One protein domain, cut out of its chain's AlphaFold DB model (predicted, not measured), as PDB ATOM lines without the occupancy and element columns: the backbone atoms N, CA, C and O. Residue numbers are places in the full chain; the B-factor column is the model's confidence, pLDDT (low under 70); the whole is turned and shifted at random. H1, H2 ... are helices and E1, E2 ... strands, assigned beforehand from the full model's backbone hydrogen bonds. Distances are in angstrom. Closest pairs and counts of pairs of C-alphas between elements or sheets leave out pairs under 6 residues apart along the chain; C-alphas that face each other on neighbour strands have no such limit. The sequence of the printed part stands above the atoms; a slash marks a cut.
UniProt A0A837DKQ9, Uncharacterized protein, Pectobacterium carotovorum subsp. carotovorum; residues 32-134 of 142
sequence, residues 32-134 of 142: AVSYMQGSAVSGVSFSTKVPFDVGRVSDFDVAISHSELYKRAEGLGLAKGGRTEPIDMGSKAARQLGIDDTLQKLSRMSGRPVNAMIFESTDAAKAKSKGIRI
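This is residues 32 to 134 of the 142 residues of an uncharacterized protein of Pectobacterium carotovorum subsp. carotovorum (UniProt A0A837DKQ9). A small twisted sheet of three strands runs through the middle, with H2 and H4 on one face and H5 on the other: three layers, helices on both faces of a sheet. The long loop of residues 43 to 59 reaches out at one end of the longest axis, and H2 lies towards the other. The printed part has 103 residues, in the order E1 H1 E2 H2 H3 H4 E3 H5; the sheet runs E1 E2 E3 and is mixed, and the class is mixed, helices and strands. The whole is compact, with a radius of gyration of the C-alphas of 13.2 A and spans of 39 by 27 by 22 A.

Start at the inner strand E2, residues 60 to 65. Edge strand E1, residues 33 to 37, is its antiparallel neighbour; look for N 35 and O 63, 2.9 A apart and within hydrogen-bond range. Edge strand E3, residues 114 to 119, is its parallel neighbour, with N 64 and O 117 within range at 2.8 A. The sheet is only just strongly twisted, its C-alphas up to 4.5 A off the best plane. H5, residues 122 to 128, is on the sheet at a height over the sheet of 8.5 A; it lies over E2, only just, with 5 of its 7 C-alphas falling on E2 and 2 on E3, and runs along the strands at 24 degrees to E2 on the local plane. H4, residues 100 to 110, is on the sheet, its closest C-alphas to E3 being those of Ser 107 and Val 114, 5.3 A apart. H2, residues 67 to 75, is on the sheet too, with the C-alphas of Tyr 70 and Phe 119 closest at 6.0 A. H3, residues 92 to 97, is not on the sheet; it is close to H2 but not clearly touching, the C-alphas of Ala 73 and Leu 97 closest at 6.7 A. E2, H2 H3 H4 and E3 form a strand-helix-strand unit, two parallel neighbour strands with helices between. H1, residues 39 to 42, only grazes the sheet. In H2, H3, H4 and H5 every O i to N i+4 pair is within hydrogen-bond range; H1 is too short for one.

Find C-alpha 60 at (14.750, 39.031, -52.045); from there E2 runs 16.2 A to C-alpha 65. E3 covers 16.3 A, E1 13.0 A, H4 15.3 A and H2 12.2 A. H5 ends at C-alpha 128, (20.686, 30.391, -40.118).

The C-alphas farthest apart are those of Gly 55 and Gly 75, 39.5 A. The printed part has no cut; its long links are H1 to E2 and H2 to H3. Confidence is under 70 at residues 44 to 48 and 129.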
ATOM      1  N   ALA A  32       3.933  37.659 -36.612       88.56
ATOM      2  CA  ALA A  32       5.028  37.096 -37.395       88.56
ATOM      3  C   ALA A  32       6.224  38.064 -37.424       88.56
ATOM      4  O   ALA A  32       6.080  39.251 -37.735       88.56
ATOM      5  N   VAL A  33       7.405  37.548 -37.094       89.94
ATOM      6  CA  VAL A  33       8.655  38.314 -37.120       89.94
ATOM      7  C   VAL A  33       9.400  37.960 -38.392       89.94
ATOM      8  O   VAL A  33       9.522  36.784 -38.729       89.94
ATOM      9  N   SER A  34       9.913  38.963 -39.100       90.50
ATOM     10  CA  SER A  34      10.570  38.736 -40.384       90.50
ATOM     11  C   SER A  34      11.938  39.395 -40.486       90.50
ATOM     12  O   SER A  34      12.200  40.440 -39.886       90.50
ATOM     13  N   TYR A  35      12.812  38.775 -41.273       90.19
ATOM     14  CA  TYR A  35      14.169  39.233 -41.540       90.19
ATOM     15  C   TYR A  35      14.445  39.172 -43.038       90.19
ATOM     16  O   TYR A  35      14.114  38.184 -43.687       90.19
ATOM     17  N   MET A  36      15.103  40.196 -43.577       89.94
ATOM     18  CA  MET A  36      15.788  40.070 -44.859       89.94
ATOM     19  C   MET A  36      17.018  39.200 -44.657       89.94
ATOM     20  O   MET A  36      17.735  39.357 -43.661       89.94
ATOM     21  N   GLN A  37      17.267  38.307 -45.602       85.06
ATOM     22  CA  GLN A  37      18.428  37.431 -45.629       85.06
ATOM     23  C   GLN A  37      19.045  37.401 -47.033       85.06
ATOM     24  O   GLN A  37      18.673  38.168 -47.922       85.06
ATOM     25  N   GLY A  38      20.044  36.538 -47.203       82.00
ATOM     26  CA  GLY A  38      20.660  36.277 -48.494       82.00
ATOM     27  C   GLY A  38      21.449  37.463 -49.040       82.00
ATOM     28  O   GLY A  38      22.014  38.277 -48.300       82.00
ATOM     29  N   SER A  39      21.492  37.535 -50.370       78.81
ATOM     30  CA  SER A  39      22.332  38.492 -51.095       78.81
ATOM     31  C   SER A  39      21.944  39.954 -50.856       78.81
ATOM     32  O   SER A  39      22.808  40.826 -50.914       78.81
ATOM     33  N   ALA A  40      20.684  40.220 -50.493       73.44
ATOM     34  CA  ALA A  40      20.215  41.550 -50.108       73.44
ATOM     35  C   ALA A  40      20.864  42.062 -48.809       73.44
ATOM     36  O   ALA A  40      20.898  43.267 -48.573       73.44
ATOM     37  N   VAL A  41      21.394  41.170 -47.965       74.75
ATOM     38  CA  VAL A  41      22.098  41.540 -46.726       74.75
ATOM     39  C   VAL A  41      23.612  41.476 -46.895       74.75
ATOM     40  O   VAL A  41      24.313  42.374 -46.437       74.75
ATOM     41  N   SER A  42      24.132  40.437 -47.552       71.50
ATOM     42  CA  SER A  42      25.579  40.264 -47.741       71.50
ATOM     43  C   SER A  42      26.162  41.082 -48.897       71.50
ATOM     44  O   SER A  42      27.379  41.213 -48.975       71.50
ATOM     45  N   GLY A  43      25.333  41.591 -49.815       71.44
ATOM     46  CA  GLY A  43      25.771  42.279 -51.037       71.44
ATOM     47  C   GLY A  43      26.332  41.349 -52.122       71.44
ATOM     48  O   GLY A  43      26.755  41.816 -53.176       71.44
ATOM     49  N   VAL A  44      26.329  40.033 -51.896       67.50
ATOM     50  CA  VAL A  44      26.862  39.007 -52.810       67.50
ATOM     51  C   VAL A  44      26.020  37.740 -52.723       67.50
ATOM     52  O   VAL A  44      25.654  37.302 -51.630       67.50
ATOM     53  N   SER A  45      25.734  37.126 -53.872       67.69
ATOM     54  CA  SER A  45      25.083  35.815 -53.944       67.69
ATOM     55  C   SER A  45      25.948  34.747 -53.279       67.69
ATOM     56  O   SER A  45      27.134  34.614 -53.578       67.69
ATOM     57  N   PHE A  46      25.352  33.951 -52.389       62.09
ATOM     58  CA  PHE A  46      26.083  32.889 -51.700       62.09
ATOM     59  C   PHE A  46      26.507  31.760 -52.652       62.09
ATOM     60  O   PHE A  46      27.618  31.247 -52.515       62.09
ATOM     61  N   SER A  47      25.648  31.420 -53.623       60.41
ATOM     62  CA  SER A  47      25.843  30.318 -54.573       60.41
ATOM     63  C   SER A  47      26.776  30.682 -55.726       60.41
ATOM     64  O   SER A  47      27.674  29.914 -56.048       60.41
ATOM     65  N   THR A  48      26.592  31.859 -56.328       61.41
ATOM     66  CA  THR A  48      27.330  32.260 -57.543       61.41
ATOM     67  C   THR A  48      28.508  33.186 -57.265       61.41
ATOM     68  O   THR A  48      29.288  33.462 -58.168       61.41
ATOM     69  N   LYS A  49      28.630  33.705 -56.033       74.88
ATOM     70  CA  LYS A  49      29.594  34.753 -55.641       74.88
ATOM     71  C   LYS A  49      29.483  36.057 -56.445       74.88
ATOM     72  O   LYS A  49      30.294  36.956 -56.254       74.88
ATOM     73  N   VAL A  50      28.456  36.198 -57.283       73.56
ATOM     74  CA  VAL A  50      28.194  37.416 -58.054       73.56
ATOM     75  C   VAL A  50      27.659  38.505 -57.117       73.56
ATOM     76  O   VAL A  50      26.765  38.214 -56.308       73.56
ATOM     77  N   PRO A  51      28.158  39.752 -57.213       78.62
ATOM     78  CA  PRO A  51      27.624  40.872 -56.451       78.62
ATOM     79  C   PRO A  51      26.129  41.085 -56.683       78.62
ATOM     80  O   PRO A  51      25.563  40.720 -57.719       78.62
ATOM     81  N   PHE A  52      25.476  41.660 -55.684       77.06
ATOM     82  CA  PHE A  52      24.074  42.014 -55.773       77.06
ATOM     83  C   PHE A  52      23.866  43.006 -56.927       77.06
ATOM     84  O   PHE A  52      24.500  44.055 -56.978       77.06
ATOM     85  N   ASP A  53      22.981  42.638 -57.848       77.62
ATOM     86  CA  ASP A  53      22.541  43.444 -58.995       77.62
ATOM     87  C   ASP A  53      23.604  43.821 -60.035       77.62
ATOM     88  O   ASP A  53      23.439  44.768 -60.801       77.62
ATOM     89  N   VAL A  54      24.677  43.035 -60.142       75.81
ATOM     90  CA  VAL A  54      25.634  43.174 -61.247       75.81
ATOM     91  C   VAL A  54      25.232  42.245 -62.390       75.81
ATOM     92  O   VAL A  54      25.350  41.026 -62.283       75.81
ATOM     93  N   GLY A  55      24.717  42.828 -63.480       75.94
ATOM     94  CA  GLY A  55      24.313  42.102 -64.696       75.94
ATOM     95  C   GLY A  55      23.029  41.271 -64.570       75.94
ATOM     96  O   GLY A  55      22.712  40.501 -65.472       75.94
ATOM     97  N   ARG A  56      22.289  41.406 -63.461       79.38
ATOM     98  CA  ARG A  56      21.021  40.709 -63.190       79.38
ATOM     99  C   ARG A  56      20.177  41.489 -62.184       79.38
ATOM    100  O   ARG A  56      20.695  42.356 -61.491       79.38
ATOM    101  N   VAL A  57      18.909  41.120 -62.043       81.12
ATOM    102  CA  VAL A  57      18.074  41.533 -60.907       81.12
ATOM    103  C   VAL A  57      18.086  40.393 -59.900       81.12
ATOM    104  O   VAL A  57      17.649  39.285 -60.204       81.12
ATOM    105  N   SER A  58      18.655  40.640 -58.725       84.19
ATOM    106  CA  SER A  58      18.674  39.654 -57.642       84.19
ATOM    107  C   SER A  58      17.263  39.458 -57.071       84.19
ATOM    108  O   SER A  58      16.378  40.290 -57.240       84.19
ATOM    109  N   ASP A  59      17.040  38.364 -56.371       84.50
ATOM    110  CA  ASP A  59      15.844  38.097 -55.585       84.50
ATOM    111  C   ASP A  59      15.964  38.675 -54.166       84.50
ATOM    112  O   ASP A  59      17.027  39.133 -53.727       84.50
ATOM    113  N   PHE A  60      14.836  38.714 -53.464       89.81
ATOM    114  CA  PHE A  60      14.750  39.031 -52.045       89.81
ATOM    115  C   PHE A  60      14.368  37.793 -51.249       89.81
ATOM    116  O   PHE A  60      13.247  37.305 -51.360       89.81
ATOM    117  N   ASP A  61      15.278  37.364 -50.380       89.62
ATOM    118  CA  ASP A  61      15.034  36.288 -49.429       89.62
ATOM    119  C   ASP A  61      14.491  36.852 -48.117       89.62
ATOM    120  O   ASP A  61      15.156  37.637 -47.427       89.62
ATOM    121  N   VAL A  62      13.285  36.424 -47.753       91.69
ATOM    122  CA  VAL A  62      12.617  36.811 -46.510       91.69
ATOM    123  C   VAL A  62      12.488  35.596 -45.600       91.69
ATOM    124  O   VAL A  62      11.811  34.624 -45.921       91.69
ATOM    125  N   ALA A  63      13.090  35.658 -44.419       92.50
ATOM    126  CA  ALA A  63      12.816  34.706 -43.352       92.50
ATOM    127  C   ALA A  63      11.598  35.173 -42.551       92.50
ATOM    128  O   ALA A  63      11.563  36.322 -42.107       92.50
ATOM    129  N   ILE A  64      10.619  34.295 -42.348       93.06
ATOM    130  CA  ILE A  64       9.402  34.551 -41.572       93.06
ATOM    131  C   ILE A  64       9.336  33.540 -40.430       93.06
ATOM    132  O   ILE A  64       9.311  32.336 -40.661       93.06
ATOM    133  N   SER A  65       9.268  34.026 -39.199       91.94
ATOM    134  CA  SER A  65       9.157  33.206 -37.997       91.94
ATOM    135  C   SER A  65       7.773  33.362 -37.383       91.94
ATOM    136  O   SER A  65       7.409  34.454 -36.937       91.94
ATOM    137  N   HIS A  66       7.015  32.268 -37.356       93.06
ATOM    138  CA  HIS A  66       5.742  32.167 -36.644       93.06
ATOM    139  C   HIS A  66       5.398  30.688 -36.436       93.06
ATOM    140  O   HIS A  66       5.295  29.935 -37.406       93.06
ATOM    141  N   SER A  67       5.188  30.271 -35.189       90.00
ATOM    142  CA  SER A  67       5.039  28.853 -34.828       90.00
ATOM    143  C   SER A  67       3.850  28.182 -35.523       90.00
ATOM    144  O   SER A  67       3.984  27.083 -36.052       90.00
ATOM    145  N   GLU A  68       2.695  28.845 -35.595       92.12
ATOM    146  CA  GLU A  68       1.508  28.285 -36.264       92.12
ATOM    147  C   GLU A  68       1.668  28.194 -37.785       92.12
ATOM    148  O   GLU A  68       1.194  27.243 -38.405       92.12
ATOM    149  N   LEU A  69       2.381  29.149 -38.390       93.00
ATOM    150  CA  LEU A  69       2.668  29.124 -39.822       93.00
ATOM    151  C   LEU A  69       3.632  27.979 -40.144       93.00
ATOM    152  O   LEU A  69       3.433  27.267 -41.127       93.00
ATOM    153  N   TYR A  70       4.641  27.777 -39.293       93.94
ATOM    154  CA  TYR A  70       5.552  26.644 -39.395       93.94
ATOM    155  C   TYR A  70       4.806  25.313 -39.257       93.94
ATOM    156  O   TYR A  70       4.942  24.461 -40.130       93.94
ATOM    157  N   LYS A  71       3.945  25.157 -38.242       93.62
ATOM    158  CA  LYS A  71       3.122  23.944 -38.068       93.62
ATOM    159  C   LYS A  71       2.225  23.676 -39.274       93.62
ATOM    160  O   LYS A  71       2.087  22.533 -39.700       93.62
ATOM    161  N   ARG A  72       1.643  24.725 -39.865       93.69
ATOM    162  CA  ARG A  72       0.871  24.596 -41.107       93.69
ATOM    163  C   ARG A  72       1.746  24.102 -42.259       93.69
ATOM    164  O   ARG A  72       1.317  23.232 -43.008       93.69
ATOM    165  N   ALA A  73       2.955  24.637 -42.403       94.19
ATOM    166  CA  ALA A  73       3.901  24.185 -43.418       94.19
ATOM    167  C   ALA A  73       4.356  22.737 -43.191       94.19
ATOM    168  O   ALA A  73       4.417  21.966 -44.147       94.19
ATOM    169  N   GLU A  74       4.602  22.340 -41.947       94.50
ATOM    170  CA  GLU A  74       4.956  20.970 -41.571       94.50
ATOM    171  C   GLU A  74       3.819  19.987 -41.878       94.50
ATOM    172  O   GLU A  74       4.049  18.973 -42.531       94.50
ATOM    173  N   GLY A  75       2.575  20.334 -41.528       93.31
ATOM    174  CA  GLY A  75       1.393  19.527 -41.852       93.31
ATOM    175  C   GLY A  75       1.133  19.371 -43.357       93.31
ATOM    176  O   GLY A  75       0.489  18.415 -43.778       93.31
ATOM    177  N   LEU A  76       1.665  20.280 -44.179       92.88
ATOM    178  CA  LEU A  76       1.636  20.202 -45.642       92.88
ATOM    179  C   LEU A  76       2.861  19.477 -46.235       92.88
ATOM    180  O   LEU A  76       2.966  19.373 -47.457       92.88
ATOM    181  N   GLY A  77       3.797  19.008 -45.402       93.81
ATOM    182  CA  GLY A  77       5.055  18.390 -45.833       93.81
ATOM    183  C   GLY A  77       6.067  19.375 -46.432       93.81
ATOM    184  O   GLY A  77       7.004  18.956 -47.107       93.81
ATOM    185  N   LEU A  78       5.879  20.680 -46.213       92.00
ATOM    186  CA  LEU A  78       6.729  21.757 -46.739       92.00
ATOM    187  C   LEU A  78       7.835  22.176 -45.762       92.00
ATOM    188  O   LEU A  78       8.775  22.865 -46.158       92.00
ATOM    189  N   ALA A  79       7.716  21.789 -44.490       92.12
ATOM    190  CA  ALA A  79       8.687  22.095 -43.449       92.12
ATOM    191  C   ALA A  79       9.267  20.824 -42.824       92.12
ATOM    192  O   ALA A  79       8.561  19.831 -42.648       92.12
ATOM    193  N   LYS A  80      10.558  20.868 -42.486       89.31
ATOM    194  CA  LYS A  80      11.264  19.802 -41.771       89.31
ATOM    195  C   LYS A  80      12.462  20.379 -41.019       89.31
ATOM    196  O   LYS A  80      13.206  21.195 -41.557       89.31
ATOM    197  N   GLY A  81      12.689  19.913 -39.790       86.19
ATOM    198  CA  GLY A  81      13.876  20.288 -39.011       86.19
ATOM    199  C   GLY A  81      13.918  21.772 -38.631       86.19
ATOM    200  O   GLY A  81      14.985  22.382 -38.674       86.19
ATOM    201  N   GLY A  82      12.761  22.365 -38.315       87.81
ATOM    202  CA  GLY A  82      12.647  23.738 -37.814       87.81
ATOM    203  C   GLY A  82      12.561  24.824 -38.893       87.81
ATOM    204  O   GLY A  82      12.459  26.009 -38.560       87.81
ATOM    205  N   ARG A  83      12.581  24.457 -40.188       90.62
ATOM    206  CA  ARG A  83      12.345  25.395 -41.301       90.62
ATOM    207  C   ARG A  83      11.716  24.760 -42.546       90.62
ATOM    208  O   ARG A  83      11.683  23.539 -42.684       90.62
ATOM    209  N   THR A  84      11.274  25.598 -43.477       91.81
ATOM    210  CA  THR A  84      10.995  25.211 -44.868       91.81
ATOM    211  C   THR A  84      12.240  25.367 -45.745       91.81
ATOM    212  O   THR A  84      13.222  26.025 -45.376       91.81
ATOM    213  N   GLU A  85      12.182  24.796 -46.945       90.06
ATOM    214  CA  GLU A  85      13.004  25.260 -48.066       90.06
ATOM    215  C   GLU A  85      12.480  26.613 -48.599       90.06
ATOM    216  O   GLU A  85      11.390  27.039 -48.189       90.06
ATOM    217  N   PRO A  86      13.248  27.336 -49.441       90.00
ATOM    218  CA  PRO A  86      12.772  28.562 -50.071       90.00
ATOM    219  C   PRO A  86      11.467  28.322 -50.836       90.00
ATOM    220  O   PRO A  86      11.356  27.406 -51.648       90.00
ATOM    221  N   ILE A  87      10.465  29.141 -50.537       92.94
ATOM    222  CA  ILE A  87       9.158  29.128 -51.180       92.94
ATOM    223  C   ILE A  87       9.098  30.327 -52.118       92.94
ATOM    224  O   ILE A  87       9.004  31.475 -51.672       92.94
ATOM    225  N   ASP A  88       9.127  30.040 -53.414       92.50
ATOM    226  CA  ASP A  88       9.062  31.062 -54.451       92.50
ATOM    227  C   ASP A  88       7.641  31.613 -54.602       92.50
ATOM    228  O   ASP A  88       6.646  30.881 -54.473       92.50
ATOM    229  N   MET A  89       7.533  32.900 -54.941       91.69
ATOM    230  CA  MET A  89       6.258  33.488 -55.358       91.69
ATOM    231  C   MET A  89       5.674  32.739 -56.568       91.69
ATOM    232  O   MET A  89       6.393  32.323 -57.476       91.69
ATOM    233  N   GLY A  90       4.357  32.556 -56.598       91.12
ATOM    234  CA  GLY A  90       3.643  31.830 -57.649       91.12
ATOM    235  C   GLY A  90       3.737  30.302 -57.561       91.12
ATOM    236  O   GLY A  90       3.019  29.618 -58.296       91.12
ATOM    237  N   SER A  91       4.565  29.755 -56.665       93.81
ATOM    238  CA  SER A  91       4.708  28.309 -56.482       93.81
ATOM    239  C   SER A  91       3.457  27.667 -55.867       93.81
ATOM    240  O   SER A  91       2.663  28.298 -55.161       93.81
ATOM    241  N   LYS A  92       3.296  26.353 -56.078       93.88
ATOM    242  CA  LYS A  92       2.228  25.570 -55.435       93.88
ATOM    243  C   LYS A  92       2.320  25.646 -53.905       93.88
ATOM    244  O   LYS A  92       1.290  25.796 -53.252       93.88
ATOM    245  N   ALA A  93       3.534  25.614 -53.354       93.94
ATOM    246  CA  ALA A  93       3.782  25.734 -51.920       93.94
ATOM    247  C   ALA A  93       3.288  27.082 -51.367       93.94
ATOM    248  O   ALA A  93       2.562  27.107 -50.370       93.94
ATOM    249  N   ALA A  94       3.591  28.192 -52.054       93.88
ATOM    250  CA  ALA A  94       3.123  29.521 -51.659       93.88
ATOM    251  C   ALA A  94       1.590  29.603 -51.616       93.88
ATOM    252  O   ALA A  94       1.020  30.176 -50.684       93.88
ATOM    253  N   ARG A  95       0.914  28.984 -52.594       94.25
ATOM    254  CA  ARG A  95      -0.556  28.938 -52.661       94.25
ATOM    255  C   ARG A  95      -1.166  28.062 -51.569       94.25
ATOM    256  O   ARG A  95      -2.123  28.483 -50.931       94.25
ATOM    257  N   GLN A  96      -0.599  26.883 -51.306       93.00
ATOM    258  CA  GLN A  96      -1.079  25.983 -50.243       93.00
ATOM    259  C   GLN A  96      -0.955  26.618 -48.846       93.00
ATOM    260  O   GLN A  96      -1.831  26.453 -47.989       93.00
ATOM    261  N   LEU A  97       0.102  27.402 -48.636       91.94
ATOM    262  CA  LEU A  97       0.311  28.176 -47.413       91.94
ATOM    263  C   LEU A  97      -0.530  29.456 -47.345       91.94
ATOM    264  O   LEU A  97      -0.687  30.021 -46.265       91.94
ATOM    265  N   GLY A  98      -1.085  29.903 -48.472       93.75
ATOM    266  CA  GLY A  98      -1.840  31.152 -48.585       93.75
ATOM    267  C   GLY A  98      -0.970  32.411 -48.615       93.75
ATOM    268  O   GLY A  98      -1.504  33.513 -48.596       93.75
ATOM    269  N   ILE A  99       0.358  32.282 -48.675       94.44
ATOM    270  CA  ILE A  99       1.285  33.427 -48.651       94.44
ATOM    271  C   ILE A  99       1.533  34.040 -50.037       94.44
ATOM    272  O   ILE A  99       2.082  35.136 -50.116       94.44
ATOM    273  N   ASP A 100       1.118  33.366 -51.115       95.12
ATOM    274  CA  ASP A 100       1.404  33.755 -52.505       95.12
ATOM    275  C   ASP A 100       1.023  35.210 -52.823       95.12
ATOM    276  O   ASP A 100       1.862  35.988 -53.273       95.12
ATOM    277  N   ASP A 101      -0.202  35.627 -52.488       94.75
ATOM    278  CA  ASP A 101      -0.671  37.001 -52.719       94.75
ATOM    279  C   ASP A 101       0.209  38.045 -52.017       94.75
ATOM    280  O   ASP A 101       0.456  39.134 -52.545       94.75
ATOM    281  N   THR A 102       0.706  37.709 -50.824       94.62
ATOM    282  CA  THR A 102       1.606  38.582 -50.067       94.62
ATOM    283  C   THR A 102       2.955  38.682 -50.773       94.62
ATOM    284  O   THR A 102       3.436  39.793 -50.992       94.62
ATOM    285  N   LEU A 103       3.537  37.558 -51.199       94.31
ATOM    286  CA  LEU A 103       4.817  37.546 -51.918       94.31
ATOM    287  C   LEU A 103       4.728  38.287 -53.255       94.31
ATOM    288  O   LEU A 103       5.589  39.114 -53.558       94.31
ATOM    289  N   GLN A 104       3.657  38.077 -54.021       94.75
ATOM    290  CA  GLN A 104       3.431  38.791 -55.277       94.75
ATOM    291  C   GLN A 104       3.275  40.299 -55.061       94.75
ATOM    292  O   GLN A 104       3.828  41.093 -55.824       94.75
ATOM    293  N   LYS A 105       2.554  40.720 -54.014       94.00
ATOM    294  CA  LYS A 105       2.439  42.142 -53.666       94.00
ATOM    295  C   LYS A 105       3.806  42.740 -53.335       94.00
ATOM    296  O   LYS A 105       4.138  43.804 -53.854       94.00
ATOM    297  N   LEU A 106       4.594  42.057 -52.508       93.50
ATOM    298  CA  LEU A 106       5.935  42.501 -52.129       93.50
ATOM    299  C   LEU A 106       6.860  42.598 -53.344       93.50
ATOM    300  O   LEU A 106       7.549  43.603 -53.491       93.50
ATOM    301  N   SER A 107       6.799  41.615 -54.240       92.56
ATOM    302  CA  SER A 107       7.551  41.592 -55.496       92.56
ATOM    303  C   SER A 107       7.207  42.767 -56.413       92.56
ATOM    304  O   SER A 107       8.097  43.450 -56.920       92.56
ATOM    305  N   ARG A 108       5.917  43.099 -56.557       92.62
ATOM    306  CA  ARG A 108       5.477  44.285 -57.316       92.62
ATOM    307  C   ARG A 108       5.967  45.594 -56.687       92.62
ATOM    308  O   ARG A 108       6.290  46.526 -57.412       92.62
ATOM    309  N   MET A 109       6.028  45.671 -55.356       89.81
ATOM    310  CA  MET A 109       6.506  46.861 -54.635       89.81
ATOM    311  C   MET A 109       8.026  47.049 -54.721       89.81
ATOM    312  O   MET A 109       8.509  48.183 -54.741       89.81
ATOM    313  N   SER A 110       8.783  45.952 -54.723       87.06
ATOM    314  CA  SER A 110      10.244  45.975 -54.808       87.06
ATOM    315  C   SER A 110      10.754  45.984 -56.253       87.06
ATOM    316  O   SER A 110      11.879  46.420 -56.486       87.06
ATOM    317  N   GLY A 111       9.941  45.538 -57.217       88.31
ATOM    318  CA  GLY A 111      10.322  45.378 -58.622       88.31
ATOM    319  C   GLY A 111      11.202  44.150 -58.876       88.31
ATOM    320  O   GLY A 111      11.991  44.151 -59.818       88.31
ATOM    321  N   ARG A 112      11.131  43.134 -58.010       90.31
ATOM    322  CA  ARG A 112      12.035  41.973 -58.015       90.31
ATOM    323  C   ARG A 112      11.403  40.770 -57.317       90.31
ATOM    324  O   ARG A 112      10.599  40.976 -56.408       90.31
ATOM    325  N   PRO A 113      11.778  39.531 -57.685       91.00
ATOM    326  CA  PRO A 113      11.249  38.327 -57.051       91.00
ATOM    327  C   PRO A 113      11.442  38.334 -55.533       91.00
ATOM    328  O   PRO A 113      12.480  38.775 -55.037       91.00
ATOM    329  N   VAL A 114      10.439  37.843 -54.806       92.56
ATOM    330  CA  VAL A 114      10.474  37.705 -53.346       92.56
ATOM    331  C   VAL A 114      10.191  36.252 -52.996       92.56
ATOM    332  O   VAL A 114       9.137  35.723 -53.352       92.56
ATOM    333  N   ASN A 115      11.117  35.654 -52.257       93.00
ATOM    334  CA  ASN A 115      11.058  34.279 -51.792       93.00
ATOM    335  C   ASN A 115      10.960  34.274 -50.269       93.00
ATOM    336  O   ASN A 115      11.502  35.155 -49.593       93.00
ATOM    337  N   ALA A 116      10.264  33.284 -49.715       93.25
ATOM    338  CA  ALA A 116      10.085  33.164 -48.276       93.25
ATOM    339  C   ALA A 116      10.609  31.837 -47.736       93.25
ATOM    340  O   ALA A 116      10.347  30.778 -48.292       93.25
ATOM    341  N   MET A 117      11.289  31.887 -46.597       93.56
ATOM    342  CA  MET A 117      11.555  30.717 -45.768       93.56
ATOM    343  C   MET A 117      10.810  30.867 -44.452       93.56
ATOM    344  O   MET A 117      10.926  31.893 -43.779       93.56
ATOM    345  N   ILE A 118      10.054  29.842 -44.076       94.06
ATOM    346  CA  ILE A 118       9.306  29.821 -42.823       94.06
ATOM    347  C   ILE A 118      10.135  29.079 -41.783       94.06
ATOM    348  O   ILE A 118      10.606  27.971 -42.031       94.06
ATOM    349  N   PHE A 119      10.284  29.680 -40.610       92.31
ATOM    350  CA  PHE A 119      11.002  29.123 -39.472       92.31
ATOM    351  C   PHE A 119      10.054  28.907 -38.297       92.31
ATOM    352  O   PHE A 119       9.129  29.693 -38.071       92.31
ATOM    353  N   GLU A 120      10.332  27.871 -37.513       91.00
ATOM    354  CA  GLU A 120       9.599  27.570 -36.282       91.00
ATOM    355  C   GLU A 120       9.702  28.706 -35.251       91.00
ATOM    356  O   GLU A 120       8.730  29.033 -34.571       91.00
ATOM    357  N   SER A 121      10.870  29.352 -35.170       86.31
ATOM    358  CA  SER A 121      11.152  30.424 -34.216       86.31
ATOM    359  C   SER A 121      12.057  31.509 -34.804       86.31
ATOM    360  O   SER A 121      12.685  31.345 -35.857       86.31
ATOM    361  N   THR A 122      12.130  32.655 -34.123       82.75
ATOM    362  CA  THR A 122      13.064  33.735 -34.479       82.75
ATOM    363  C   THR A 122      14.516  33.334 -34.282       82.75
ATOM    364  O   THR A 122      15.382  33.804 -35.016       82.75
ATOM    365  N   ASP A 123      14.788  32.464 -33.313       82.19
ATOM    366  CA  ASP A 123      16.144  32.004 -33.027       82.19
ATOM    367  C   ASP A 123      16.636  31.066 -34.125       82.19
ATOM    368  O   ASP A 123      17.767  31.215 -34.580       82.19
ATOM    369  N   ALA A 124      15.761  30.207 -34.661       78.56
ATOM    370  CA  ALA A 124      16.065  29.397 -35.838       78.56
ATOM    371  C   ALA A 124      16.383  30.269 -37.070       78.56
ATOM    372  O   ALA A 124      17.354  30.008 -37.787       78.56
ATOM    373  N   ALA A 125      15.626  31.352 -37.286       79.44
ATOM    374  CA  ALA A 125      15.890  32.290 -38.379       79.44
ATOM    375  C   ALA A 125      17.234  33.023 -38.211       79.44
ATOM    376  O   ALA A 125      17.991  33.149 -39.177       79.44
ATOM    377  N   LYS A 126      17.561  33.475 -36.992       77.94
ATOM    378  CA  LYS A 126      18.833  34.154 -36.682       77.94
ATOM    379  C   LYS A 126      20.036  33.214 -36.748       77.94
ATOM    380  O   LYS A 126      21.089  33.617 -37.235       77.94
ATOM    381  N   ALA A 127      19.886  31.974 -36.285       75.56
ATOM    382  CA  ALA A 127      20.946  30.968 -36.321       75.56
ATOM    383  C   ALA A 127      21.353  30.617 -37.759       75.56
ATOM    384  O   ALA A 127      22.511  30.289 -38.017       75.56
ATOM    385  N   LYS A 128      20.419  30.716 -38.715       72.25
ATOM    386  CA  LYS A 128      20.686  30.391 -40.118       72.25
ATOM    387  C   LYS A 128      21.608  31.396 -40.810       72.25
ATOM    388  O   LYS A 128      22.400  30.994 -41.665       72.25
ATOM    389  N   SER A 129      21.460  32.687 -40.520       67.75
ATOM    390  CA  SER A 129      22.174  33.747 -41.232       67.75
ATOM    391  C   SER A 129      22.115  35.083 -40.490       67.75
ATOM    392  O   SER A 129      21.116  35.405 -39.844       67.75
ATOM    393  N   LYS A 130      23.149  35.915 -40.677       74.44
ATOM    394  CA  LYS A 130      23.081  37.348 -40.360       74.44
ATOM    395  C   LYS A 130      22.002  37.985 -41.243       74.44
ATOM    396  O   LYS A 130      22.213  38.184 -42.435       74.44
ATOM    397  N   GLY A 131      20.845  38.279 -40.656       80.50
ATOM    398  CA  GLY A 131      19.724  38.948 -41.315       80.50
ATOM    399  C   GLY A 131      19.479  40.352 -40.770       80.50
ATOM    400  O   GLY A 131      19.818  40.654 -39.625       80.50
ATOM    401  N   ILE A 132      18.857  41.209 -41.578       84.25
ATOM    402  CA  ILE A 132      18.380  42.528 -41.138       84.25
ATOM    403  C   ILE A 132      16.898  42.394 -40.809       84.25
ATOM    404  O   ILE A 132      16.113  41.955 -41.649       84.25
ATOM    405  N   ARG A 133      16.502  42.757 -39.586       86.88
ATOM    406  CA  ARG A 133      15.098  42.685 -39.167       86.88
ATOM    407  C   ARG A 133      14.247  43.597 -40.047       86.88
ATOM    408  O   ARG A 133      14.585  44.763 -40.241       86.88
ATOM    409  N   ILE A 134      13.148  43.060 -40.562       86.06
ATOM    410  CA  ILE A 134      12.173  43.832 -41.326       86.06
ATOM    411  C   ILE A 134      11.324  44.636 -40.333       86.06
ATOM    412  O   ILE A 134      10.810  44.047 -39.377       86.06
TER     413      ILE A 134